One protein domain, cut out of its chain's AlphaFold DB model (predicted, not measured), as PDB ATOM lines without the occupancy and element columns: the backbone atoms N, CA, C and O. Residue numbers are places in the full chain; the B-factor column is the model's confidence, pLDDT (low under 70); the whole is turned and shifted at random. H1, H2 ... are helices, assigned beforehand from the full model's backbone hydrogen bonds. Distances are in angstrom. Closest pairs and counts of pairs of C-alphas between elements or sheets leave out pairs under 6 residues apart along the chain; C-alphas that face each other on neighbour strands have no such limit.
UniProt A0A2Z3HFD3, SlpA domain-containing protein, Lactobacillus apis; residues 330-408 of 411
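Overview. This is residues 330 to 408 of the 411 residues of the protein "SlpA domain-containing protein" of Lactobacillus apis (UniProt A0A2Z3HFD3). The model shows a helical hairpin of the two longest helices, H4 and H5, with the short helix H1 packed on both of them, so that the centres of the three make a triangle. Tight turns carry the chain from H1 through the short helices H2 and H3 toward the end of H5 at Glu 392, and beyond that end H6 turns away steeply, with residues 403 to 408 sticking out. The printed part has 79 residues with six named helices, H1 to H6 in order along the chain, and no named strand; its class is all helix. It is only just compact, close to loose, with a radius of gyration of the C-alphas of 13.6 A, and the C-alphas span 41 by 28 by 18 A.

Arrangement. H1, residues 330 to 337, touches H5, residues 375 to 392, with the C-alphas of Leu 333 and Thr 382 closest at 5.1 A. They run the same way at a shallow tilt of 20 degrees, and H5 touches H1 with residues 378 to 386 alone. H1 also touches H4, residues 355 to 368, where the closest C-alphas are those of Lys 330 and Val 368, 6.0 A apart. These two run opposite ways at a shallow tilt of 33 degrees, only just short of steep. H2, residues 340 to 345, and H1 meet only through their link. H2 is close to H5 but not clearly touching it, with the closest C-alphas, those of Val 343 and Glu 392, 6.3 A apart; they run the same way at a shallow tilt of 13 degrees. H2 and H4 are near each other, with 6 pairs of C-alphas within 10 A but no pair within 8 A. H3, residues 347 to 351, is close to H5 but not clearly touching it, the closest C-alphas being those of Ser 348 and Glu 392 at 5.6 A. H3 and H4 are apart, though they follow each other in the chain. H4 and H5 touch and form a helical hairpin: 18 pairs of C-alphas lie within 8 A, the closest being those of Tyr 357 and Gln 388 at 5.2 A. They run opposite ways at a shallow tilt of 32 degrees, only just short of steep. The helix packing is mostly aligned, with the 3 touching pairs at a shallow tilt. H6, residues 396 to 406, is close to H5 but not clearly touching it, with the C-alphas of Lys 391 and Leu 399 closest at 7.4 A and a steep tilt of 66 degrees, opposite ways. H6 is also close to H3 but not clearly touching it, with the C-alphas of Ser 348 and Pro 396 closest at 5.8 A. H6 is apart from H1, H2 and H4. In H1, H2, H3, H4, H5 and H6 every O i to N i+4 pair is within hydrogen-bond range.

Along the chain. H1 begins at C-alpha 330, at (14.739, -28.373, 38.729), and measures 10.6 A from first to last C-alpha. H2 measures 8.5 A and H3 6.3 A. H4 measures 20.0 A. H5, the longest helix with 18 residues, measures 25.7 A, from C-alpha 375 at (18.586, -21.708, 36.367) to C-alpha 392 at (8.811, -25.463, 59.868). H6 measures 15.1 A and ends at C-alpha 406, at (17.004, -12.963, 66.662).

Size, cuts and confidence. The two C-alphas farthest apart are those of Asp 371 and Thr 408, at 43.4 A. The printed part has no cut. The link from H4 to H5 is short, with 6 residues; the other four links are tight. Residues 403 to 408, of which 403 to 406 belong to H6, stand free. The mean pLDDT of the printed part is 90.3, that of H6 is 76, and residues 406 to 408 are under 70.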
ATOM      1  N   LYS A 330      15.992 -28.365  37.955       97.81
ATOM      2  CA  LYS A 330      14.739 -28.373  38.729       97.81
ATOM      3  C   LYS A 330      14.643 -29.512  39.746       97.81
ATOM      4  O   LYS A 330      13.753 -29.488  40.595       97.81
ATOM      5  N   SER A 331      15.529 -30.507  39.683       97.38
ATOM      6  CA  SER A 331      15.392 -31.729  40.483       97.38
ATOM      7  C   SER A 331      15.499 -31.488  41.991       97.38
ATOM      8  O   SER A 331      14.761 -32.106  42.758       97.38
ATOM      9  N   ASP A 332      16.366 -30.577  42.434       96.38
ATOM     10  CA  ASP A 332      16.511 -30.266  43.860       96.38
ATOM     11  C   ASP A 332      15.320 -29.464  44.394       96.38
ATOM     12  O   ASP A 332      14.833 -29.756  45.486       96.38
ATOM     13  N   LEU A 333      14.778 -28.540  43.593       98.06
ATOM     14  CA  LEU A 333      13.543 -27.831  43.925       98.06
ATOM     15  C   LEU A 333      12.358 -28.800  44.037       98.06
ATOM     16  O   LEU A 333      11.585 -28.721  44.992       98.06
ATOM     17  N   GLN A 334      12.251 -29.761  43.112       98.50
ATOM     18  CA  GLN A 334      11.207 -30.786  43.151       98.50
ATOM     19  C   GLN A 334      11.297 -31.648  44.419       98.50
ATOM     20  O   GLN A 334      10.281 -31.864  45.071       98.50
ATOM     21  N   LYS A 335      12.500 -32.063  44.840       98.19
ATOM     22  CA  LYS A 335      12.678 -32.830  46.090       98.19
ATOM     23  C   LYS A 335      12.189 -32.077  47.327       98.19
ATOM     24  O   LYS A 335      11.747 -32.716  48.277       98.19
ATOM     25  N   LEU A 336      12.307 -30.747  47.348       98.31
ATOM     26  CA  LEU A 336      11.755 -29.929  48.430       98.31
ATOM     27  C   LEU A 336      10.225 -29.883  48.336       98.31
ATOM     28  O   LEU A 336       9.557 -30.072  49.349       98.31
ATOM     29  N   ILE A 337       9.657 -29.699  47.140       98.44
ATOM     30  CA  ILE A 337       8.198 -29.732  46.922       98.44
ATOM     31  C   ILE A 337       7.603 -31.069  47.390       98.44
ATOM     32  O   ILE A 337       6.582 -31.079  48.073       98.44
ATOM     33  N   ASP A 338       8.272 -32.187  47.106       98.31
ATOM     34  CA  ASP A 338       7.825 -33.532  47.491       98.31
ATOM     35  C   ASP A 338       7.743 -33.732  49.020       98.31
ATOM     36  O   ASP A 338       7.073 -34.651  49.498       98.31
ATOM     37  N   GLN A 339       8.382 -32.860  49.812       97.62
ATOM     38  CA  GLN A 339       8.300 -32.862  51.277       97.62
ATOM     39  C   GLN A 339       7.092 -32.097  51.830       97.62
ATOM     40  O   GLN A 339       6.932 -32.046  53.049       97.62
ATOM     41  N   GLU A 340       6.216 -31.541  50.986       97.44
ATOM     42  CA  GLU A 340       5.040 -30.766  51.412       97.44
ATOM     43  C   GLU A 340       4.241 -31.456  52.522       97.44
ATOM     44  O   GLU A 340       3.981 -30.865  53.567       97.44
ATOM     45  N   ASN A 341       3.911 -32.735  52.340       96.69
ATOM     46  CA  ASN A 341       3.136 -33.474  53.335       96.69
ATOM     47  C   ASN A 341       3.901 -33.694  54.646       96.69
ATOM     48  O   ASN A 341       3.278 -33.801  55.697       96.69
ATOM     49  N   VAL A 342       5.231 -33.786  54.608       96.12
ATOM     50  CA  VAL A 342       6.049 -33.917  55.823       96.12
ATOM     51  C   VAL A 342       6.008 -32.608  56.603       96.12
ATOM     52  O   VAL A 342       5.723 -32.618  57.799       96.12
ATOM     53  N   VAL A 343       6.215 -31.487  55.910       95.44
ATOM     54  CA  VAL A 343       6.217 -30.146  56.503       95.44
ATOM     55  C   VAL A 343       4.847 -29.809  57.081       95.44
ATOM     56  O   VAL A 343       4.754 -29.493  58.264       95.44
ATOM     57  N   LYS A 344       3.771 -29.998  56.307       94.62
ATOM     58  CA  LYS A 344       2.396 -29.713  56.753       94.62
ATOM     59  C   LYS A 344       1.932 -30.563  57.936       94.62
ATOM     60  O   LYS A 344       0.976 -30.219  58.626       94.62
ATOM     61  N   ASN A 345       2.593 -31.696  58.170       94.50
ATOM     62  CA  ASN A 345       2.307 -32.562  59.306       94.50
ATOM     63  C   ASN A 345       3.139 -32.263  60.557       94.50
ATOM     64  O   ASN A 345       2.808 -32.830  61.604       94.50
ATOM     65  N   SER A 346       4.164 -31.414  60.461       93.19
ATOM     66  CA  SER A 346       4.981 -30.991  61.602       93.19
ATOM     67  C   SER A 346       4.148 -30.259  62.660       93.19
ATOM     68  O   SER A 346       3.068 -29.742  62.372       93.19
ATOM     69  N   GLU A 347       4.635 -30.259  63.902       90.75
ATOM     70  CA  GLU A 347       3.983 -29.555  65.014       90.75
ATOM     71  C   GLU A 347       3.963 -28.050  64.756       90.75
ATOM     72  O   GLU A 347       2.897 -27.441  64.783       90.75
ATOM     73  N   SER A 348       5.109 -27.478  64.382       87.12
ATOM     74  CA  SER A 348       5.230 -26.047  64.110       87.12
ATOM     75  C   SER A 348       4.277 -25.580  63.012       87.12
ATOM     76  O   SER A 348       3.574 -24.602  63.246       87.12
ATOM     77  N   TYR A 349       4.148 -26.325  61.901       90.00
ATOM     78  CA  TYR A 349       3.200 -25.990  60.825       90.00
ATOM     79  C   TYR A 349       1.721 -25.997  61.271       90.00
ATOM     80  O   TYR A 349       0.848 -25.388  60.657       90.00
ATOM     81  N   LYS A 350       1.382 -26.751  62.316       89.38
ATOM     82  CA  LYS A 350      -0.001 -26.829  62.816       89.38
ATOM     83  C   LYS A 350      -0.307 -25.765  63.864       89.38
ATOM     84  O   LYS A 350      -1.481 -25.487  64.101       89.38
ATOM     85  N   GLU A 351       0.720 -25.220  64.508       85.12
ATOM     86  CA  GLU A 351       0.585 -24.324  65.657       85.12
ATOM     87  C   GLU A 351       0.690 -22.834  65.302       85.12
ATOM     88  O   GLU A 351       0.101 -22.012  66.008       85.12
ATOM     89  N   PHE A 352       1.400 -22.464  64.231       81.31
ATOM     90  CA  PHE A 352       1.710 -21.063  63.918       81.31
ATOM     91  C   PHE A 352       1.114 -20.595  62.573       81.31
ATOM     92  O   PHE A 352       0.197 -21.200  62.021       81.31
ATOM     93  N   LYS A 353       1.554 -19.427  62.086       78.75
ATOM     94  CA  LYS A 353       1.253 -18.944  60.729       78.75
ATOM     95  C   LYS A 353       2.393 -19.324  59.788       78.75
ATOM     96  O   LYS A 353       3.552 -19.158  60.157       78.75
ATOM     97  N   HIS A 354       2.055 -19.733  58.565       83.38
ATOM     98  CA  HIS A 354       3.000 -20.337  57.609       83.38
ATOM     99  C   HIS A 354       2.993 -19.668  56.237       83.38
ATOM    100  O   HIS A 354       3.430 -20.259  55.247       83.38
ATOM    101  N   ASP A 355       2.531 -18.416  56.185       81.81
ATOM    102  CA  ASP A 355       2.375 -17.639  54.953       81.81
ATOM    103  C   ASP A 355       3.683 -17.614  54.137       81.81
ATOM    104  O   ASP A 355       3.662 -17.767  52.914       81.81
ATOM    105  N   GLY A 356       4.838 -17.533  54.813       84.94
ATOM    106  CA  GLY A 356       6.157 -17.576  54.178       84.94
ATOM    107  C   GLY A 356       6.496 -18.917  53.515       84.94
ATOM    108  O   GLY A 356       7.021 -18.932  52.398       84.94
ATOM    109  N   TYR A 357       6.189 -20.047  54.162       91.31
ATOM    110  CA  TYR A 357       6.399 -21.372  53.571       91.31
ATOM    111  C   TYR A 357       5.439 -21.623  52.407       91.31
ATOM    112  O   TYR A 357       5.875 -22.058  51.339       91.31
ATOM    113  N   ASP A 358       4.154 -21.315  52.582       92.12
ATOM    114  CA  ASP A 358       3.139 -21.559  51.557       92.12
ATOM    115  C   ASP A 358       3.383 -20.698  50.305       92.12
ATOM    116  O   ASP A 358       3.285 -21.203  49.181       92.12
ATOM    117  N   ALA A 359       3.796 -19.434  50.470       89.25
ATOM    118  CA  ALA A 359       4.189 -18.566  49.358       89.25
ATOM    119  C   ALA A 359       5.439 -19.083  48.622       89.25
ATOM    120  O   ALA A 359       5.469 -19.127  47.382       89.25
ATOM    121  N   ALA A 360       6.457 -19.533  49.365       92.06
ATOM    122  CA  ALA A 360       7.658 -20.130  48.782       92.06
ATOM    123  C   ALA A 360       7.334 -21.426  48.019       92.06
ATOM    124  O   ALA A 360       7.817 -21.631  46.904       92.06
ATOM    125  N   LEU A 361       6.469 -22.278  48.577       95.50
ATOM    126  CA  LEU A 361       6.028 -23.524  47.953       95.50
ATOM    127  C   LEU A 361       5.218 -23.269  46.675       95.50
ATOM    128  O   LEU A 361       5.424 -23.951  45.668       95.50
ATOM    129  N   ALA A 362       4.320 -22.281  46.682       94.81
ATOM    130  CA  ALA A 362       3.556 -21.887  45.500       94.81
ATOM    131  C   ALA A 362       4.477 -21.397  44.368       94.81
ATOM    132  O   ALA A 362       4.341 -21.825  43.217       94.81
ATOM    133  N   THR A 363       5.464 -20.563  44.706       93.31
ATOM    134  CA  THR A 363       6.487 -20.084  43.764       93.31
ATOM    135  C   THR A 363       7.316 -21.240  43.205       93.31
ATOM    136  O   THR A 363       7.505 -21.337  41.990       93.31
ATOM    137  N   ALA A 364       7.741 -22.168  44.065       96.38
ATOM    138  CA  ALA A 364       8.494 -23.351  43.667       96.38
ATOM    139  C   ALA A 364       7.722 -24.221  42.664       96.38
ATOM    140  O   ALA A 364       8.250 -24.554  41.600       96.38
ATOM    141  N   LYS A 365       6.449 -24.529  42.950       97.88
ATOM    142  CA  LYS A 365       5.576 -25.302  42.045       97.88
ATOM    143  C   LYS A 365       5.425 -24.626  40.682       97.88
ATOM    144  O   LYS A 365       5.521 -25.294  39.653       97.88
ATOM    145  N   LYS A 366       5.251 -23.299  40.663       96.88
ATOM    146  CA  LYS A 366       5.162 -22.514  39.423       96.88
ATOM    147  C   LYS A 366       6.445 -22.606  38.592       96.88
ATOM    148  O   LYS A 366       6.367 -22.781  37.380       96.88
ATOM    149  N   LEU A 367       7.614 -22.495  39.222       96.12
ATOM    150  CA  LEU A 367       8.900 -22.532  38.520       96.12
ATOM    151  C   LEU A 367       9.242 -23.921  37.983       96.12
ATOM    152  O   LEU A 367       9.739 -24.031  36.862       96.12
ATOM    153  N   VAL A 368       8.932 -24.987  38.729       97.38
ATOM    154  CA  VAL A 368       9.144 -26.348  38.220       97.38
ATOM    155  C   VAL A 368       8.285 -26.607  36.980       97.38
ATOM    156  O   VAL A 368       8.801 -27.133  35.991       97.38
ATOM    157  N   ALA A 369       7.031 -26.152  36.981       96.88
ATOM    158  CA  ALA A 369       6.117 -26.280  35.844       96.88
ATOM    159  C   ALA A 369       6.403 -25.316  34.672       96.88
ATOM    160  O   ALA A 369       5.779 -25.444  33.624       96.88
ATOM    161  N   SER A 370       7.302 -24.338  34.832       96.56
ATOM    162  CA  SER A 370       7.549 -23.295  33.827       96.56
ATOM    163  C   SER A 370       8.633 -23.681  32.824       96.56
ATOM    164  O   SER A 370       9.770 -23.933  33.216       96.56
ATOM    165  N   ASP A 371       8.342 -23.603  31.528       95.31
ATOM    166  CA  ASP A 371       9.332 -23.832  30.461       95.31
ATOM    167  C   ASP A 371      10.265 -22.630  30.221       95.31
ATOM    168  O   ASP A 371      11.226 -22.721  29.460       95.31
ATOM    169  N   THR A 372       9.998 -21.496  30.878       95.88
ATOM    170  CA  THR A 372      10.769 -20.250  30.737       95.88
ATOM    171  C   THR A 372      11.560 -19.878  31.988       95.88
ATOM    172  O   THR A 372      12.236 -18.851  32.001       95.88
ATOM    173  N   ALA A 373      11.487 -20.693  33.047       96.12
ATOM    174  CA  ALA A 373      12.264 -20.470  34.259       96.12
ATOM    175  C   ALA A 373      13.763 -20.614  33.970       96.12
ATOM    176  O   ALA A 373      14.199 -21.602  33.376       96.12
ATOM    177  N   THR A 374      14.552 -19.645  34.420       96.81
ATOM    178  CA  THR A 374      16.017 -19.691  34.357       96.81
ATOM    179  C   THR A 374      16.604 -20.547  35.477       96.81
ATOM    180  O   THR A 374      15.961 -20.795  36.503       96.81
ATOM    181  N   VAL A 375      17.854 -20.984  35.313       97.69
ATOM    182  CA  VAL A 375      18.586 -21.708  36.367       97.69
ATOM    183  C   VAL A 375      18.712 -20.854  37.634       97.69
ATOM    184  O   VAL A 375      18.534 -21.375  38.735       97.69
ATOM    185  N   MET A 376      18.949 -19.545  37.495       96.00
ATOM    186  CA  MET A 376      19.015 -18.608  38.624       96.00
ATOM    187  C   MET A 376      17.698 -18.556  39.411       96.00
ATOM    188  O   MET A 376      17.709 -18.667  40.637       96.00
ATOM    189  N   GLU A 377      16.555 -18.454  38.724       95.81
ATOM    190  CA  GLU A 377      15.240 -18.462  39.379       95.81
ATOM    191  C   GLU A 377      15.007 -19.748  40.176       95.81
ATOM    192  O   GLU A 377      14.548 -19.698  41.317       95.81
ATOM    193  N   VAL A 378      15.367 -20.900  39.603       97.31
ATOM    194  CA  VAL A 378      15.222 -22.200  40.270       97.31
ATOM    195  C   VAL A 378      16.138 -22.310  41.492       97.31
ATOM    196  O   VAL A 378      15.685 -22.758  42.548       97.31
ATOM    197  N   LYS A 379      17.402 -21.875  41.395       96.88
ATOM    198  CA  LYS A 379      18.348 -21.880  42.525       96.88
ATOM    199  C   LYS A 379      17.863 -21.006  43.677       96.88
ATOM    200  O   LYS A 379      17.874 -21.456  44.820       96.88
ATOM    201  N   GLN A 380      17.380 -19.804  43.380       95.44
ATOM    202  CA  GLN A 380      16.900 -18.877  44.404       95.44
ATOM    203  C   GLN A 380      15.591 -19.355  45.047       95.44
ATOM    204  O   GLN A 380      15.475 -19.361  46.269       95.44
ATOM    205  N   ALA A 381      14.652 -19.902  44.270       95.25
ATOM    206  CA  ALA A 381      13.470 -20.548  44.845       95.25
ATOM    207  C   ALA A 381      13.822 -21.777  45.703       95.25
ATOM    208  O   ALA A 381      13.170 -22.028  46.717       95.25
ATOM    209  N   THR A 382      14.870 -22.521  45.334       96.56
ATOM    210  CA  THR A 382      15.397 -23.639  46.139       96.56
ATOM    211  C   THR A 382      15.955 -23.138  47.467       96.56
ATOM    212  O   THR A 382      15.626 -23.708  48.506       96.56
ATOM    213  N   PHE A 383      16.760 -22.071  47.448       95.44
ATOM    214  CA  PHE A 383      17.298 -21.432  48.651       95.44
ATOM    215  C   PHE A 383      16.173 -20.993  49.600       95.44
ATOM    216  O   PHE A 383      16.137 -21.430  50.754       95.44
ATOM    217  N   VAL A 384      15.203 -20.228  49.088       92.75
ATOM    218  CA  VAL A 384      14.072 -19.710  49.873       92.75
ATOM    219  C   VAL A 384      13.219 -20.844  50.442       92.75
ATOM    220  O   VAL A 384      12.982 -20.884  51.651       92.75
ATOM    221  N   LEU A 385      12.778 -21.796  49.608       94.69
ATOM    222  CA  LEU A 385      11.918 -22.892  50.065       94.69
ATOM    223  C   LEU A 385      12.628 -23.751  51.111       94.69
ATOM    224  O   LEU A 385      12.024 -24.092  52.125       94.69
ATOM    225  N   LYS A 386      13.913 -24.060  50.908       95.38
ATOM    226  CA  LYS A 386      14.701 -24.817  51.882       95.38
ATOM    227  C   LYS A 386      14.782 -24.085  53.222       95.38
ATOM    228  O   LYS A 386      14.551 -24.704  54.257       95.38
ATOM    229  N   GLY A 387      15.063 -22.781  53.208       91.25
ATOM    230  CA  GLY A 387      15.121 -21.968  54.423       91.25
ATOM    231  C   GLY A 387      13.799 -21.961  55.194       91.25
ATOM    232  O   GLY A 387      13.804 -22.101  56.416       91.25
ATOM    233  N   GLN A 388      12.664 -21.862  54.493       90.69
ATOM    234  CA  GLN A 388      11.341 -21.945  55.122       90.69
ATOM    235  C   GLN A 388      11.057 -23.356  55.660       90.69
ATOM    236  O   GLN A 388      10.659 -23.500  56.811       90.69
ATOM    237  N   GLN A 389      11.361 -24.413  54.900       93.31
ATOM    238  CA  GLN A 389      11.211 -25.802  55.363       93.31
ATOM    239  C   GLN A 389      12.008 -26.095  56.633       93.31
ATOM    240  O   GLN A 389      11.494 -26.718  57.560       93.31
ATOM    241  N   GLU A 390      13.254 -25.630  56.707       91.56
ATOM    242  CA  GLU A 390      14.092 -25.804  57.894       91.56
ATOM    243  C   GLU A 390      13.543 -25.069  59.126       91.56
ATOM    244  O   GLU A 390      13.859 -25.465  60.248       91.56
ATOM    245  N   LYS A 391      12.747 -24.005  58.953       87.56
ATOM    246  CA  LYS A 391      12.024 -23.363  60.060       87.56
ATOM    247  C   LYS A 391      10.840 -24.222  60.499       87.56
ATOM    248  O   LYS A 391      10.748 -24.533  61.679       87.56
ATOM    249  N   GLU A 392      10.010 -24.670  59.561       90.00
ATOM    250  CA  GLU A 392       8.811 -25.463  59.868       90.00
ATOM    251  C   GLU A 392       9.115 -26.830  60.492       90.00
ATOM    252  O   GLU A 392       8.340 -27.359  61.279       90.00
ATOM    253  N   LEU A 393      10.267 -27.419  60.168       91.56
ATOM    254  CA  LEU A 393      10.666 -28.721  60.708       91.56
ATOM    255  C   LEU A 393      11.337 -28.649  62.091       91.56
ATOM    256  O   LEU A 393      11.637 -29.700  62.662       91.56
ATOM    257  N   LYS A 394      11.590 -27.452  62.633       88.25
ATOM    258  CA  LYS A 394      12.058 -27.277  64.020       88.25
ATOM    259  C   LYS A 394      10.915 -27.507  64.990       88.25
ATOM    260  O   LYS A 394       9.768 -27.223  64.657       88.25
ATOM    261  N   SER A 395      11.217 -27.970  66.200       84.19
ATOM    262  CA  SER A 395      10.200 -28.006  67.257       84.19
ATOM    263  C   SER A 395       9.822 -26.589  67.725       84.19
ATOM    264  O   SER A 395      10.634 -25.663  67.589       84.19
ATOM    265  N   PRO A 396       8.645 -26.398  68.351       80.25
ATOM    266  CA  PRO A 396       8.270 -25.114  68.952       80.25
ATOM    267  C   PRO A 396       9.316 -24.576  69.947       80.25
ATOM    268  O   PRO A 396       9.599 -23.377  69.987       80.25
ATOM    269  N   ASP A 397       9.972 -25.464  70.701       79.75
ATOM    270  CA  ASP A 397      11.072 -25.101  71.603       79.75
ATOM    271  C   ASP A 397      12.300 -24.575  70.843       79.75
ATOM    272  O   ASP A 397      12.941 -23.611  71.268       79.75
ATOM    273  N   GLU A 398      12.651 -25.192  69.713       81.44
ATOM    274  CA  GLU A 398      13.762 -24.747  68.868       81.44
ATOM    275  C   GLU A 398      13.472 -23.407  68.184       81.44
ATOM    276  O   GLU A 398      14.384 -22.582  68.063       81.44
ATOM    277  N   LEU A 399      12.220 -23.167  67.785       78.56
ATOM    278  CA  LEU A 399      11.766 -21.875  67.264       78.56
ATOM    279  C   LEU A 399      11.840 -20.790  68.339       78.56
ATOM    280  O   LEU A 399      12.495 -19.774  68.137       78.56
ATOM    281  N   SER A 400      11.327 -21.064  69.538       76.31
ATOM    282  CA  SER A 400      11.421 -20.157  70.691       76.31
ATOM    283  C   SER A 400      12.869 -19.803  71.069       76.31
ATOM    284  O   SER A 400      13.157 -18.700  71.548       76.31
ATOM    285  N   LEU A 401      13.818 -20.725  70.865       77.81
ATOM    286  CA  LEU A 401      15.250 -20.454  71.032       77.81
ATOM    287  C   LEU A 401      15.816 -19.567  69.920       77.81
ATOM    288  O   LEU A 401      16.695 -18.748  70.199       77.81
ATOM    289  N   LEU A 402      15.361 -19.757  68.681       75.69
ATOM    290  CA  LEU A 402      15.769 -18.949  67.537       75.69
ATOM    291  C   LEU A 402      15.259 -17.516  67.685       75.69
ATOM    292  O   LEU A 402      16.077 -16.603  67.607       75.69
ATOM    293  N   ASP A 403      13.977 -17.348  68.004       73.69
ATOM    294  CA  ASP A 403      13.332 -16.051  68.236       73.69
ATOM    295  C   ASP A 403      14.054 -15.269  69.328       73.69
ATOM    296  O   ASP A 403      14.445 -14.121  69.154       73.69
ATOM    297  N   TYR A 404      14.388 -15.938  70.431       73.62
ATOM    298  CA  TYR A 404      15.135 -15.305  71.512       73.62
ATOM    299  C   TYR A 404      16.524 -14.790  71.086       73.62
ATOM    300  O   TYR A 404      17.034 -13.819  71.646       73.62
ATOM    301  N   VAL A 405      17.171 -15.444  70.118       72.81
ATOM    302  CA  VAL A 405      18.465 -15.013  69.572       72.81
ATOM    303  C   VAL A 405      18.287 -13.871  68.573       72.81
ATOM    304  O   VAL A 405      19.083 -12.928  68.580       72.81
ATOM    305  N   THR A 406      17.273 -13.945  67.720       68.88
ATOM    306  CA  THR A 406      17.004 -12.963  66.662       68.88
ATOM    307  C   THR A 406      16.426 -11.663  67.224       68.88
ATOM    308  O   THR A 406      16.788 -10.594  66.733       68.88
ATOM    309  N   ASP A 407      15.684 -11.726  68.333       64.94
ATOM    310  CA  ASP A 407      15.168 -10.584  69.104       64.94
ATOM    311  C   ASP A 407      16.261  -9.713  69.722       64.94
ATOM    312  O   ASP A 407      16.031  -8.561  70.080       64.94
ATOM    313  N   THR A 408      17.498 -10.210  69.814       61.81
ATOM    314  CA  THR A 408      18.621  -9.390  70.298       61.81
ATOM    315  C   THR A 408      19.048  -8.283  69.324       61.81
ATOM    316  O   THR A 408      20.059  -7.626  69.605       61.81
TER     317      THR A 408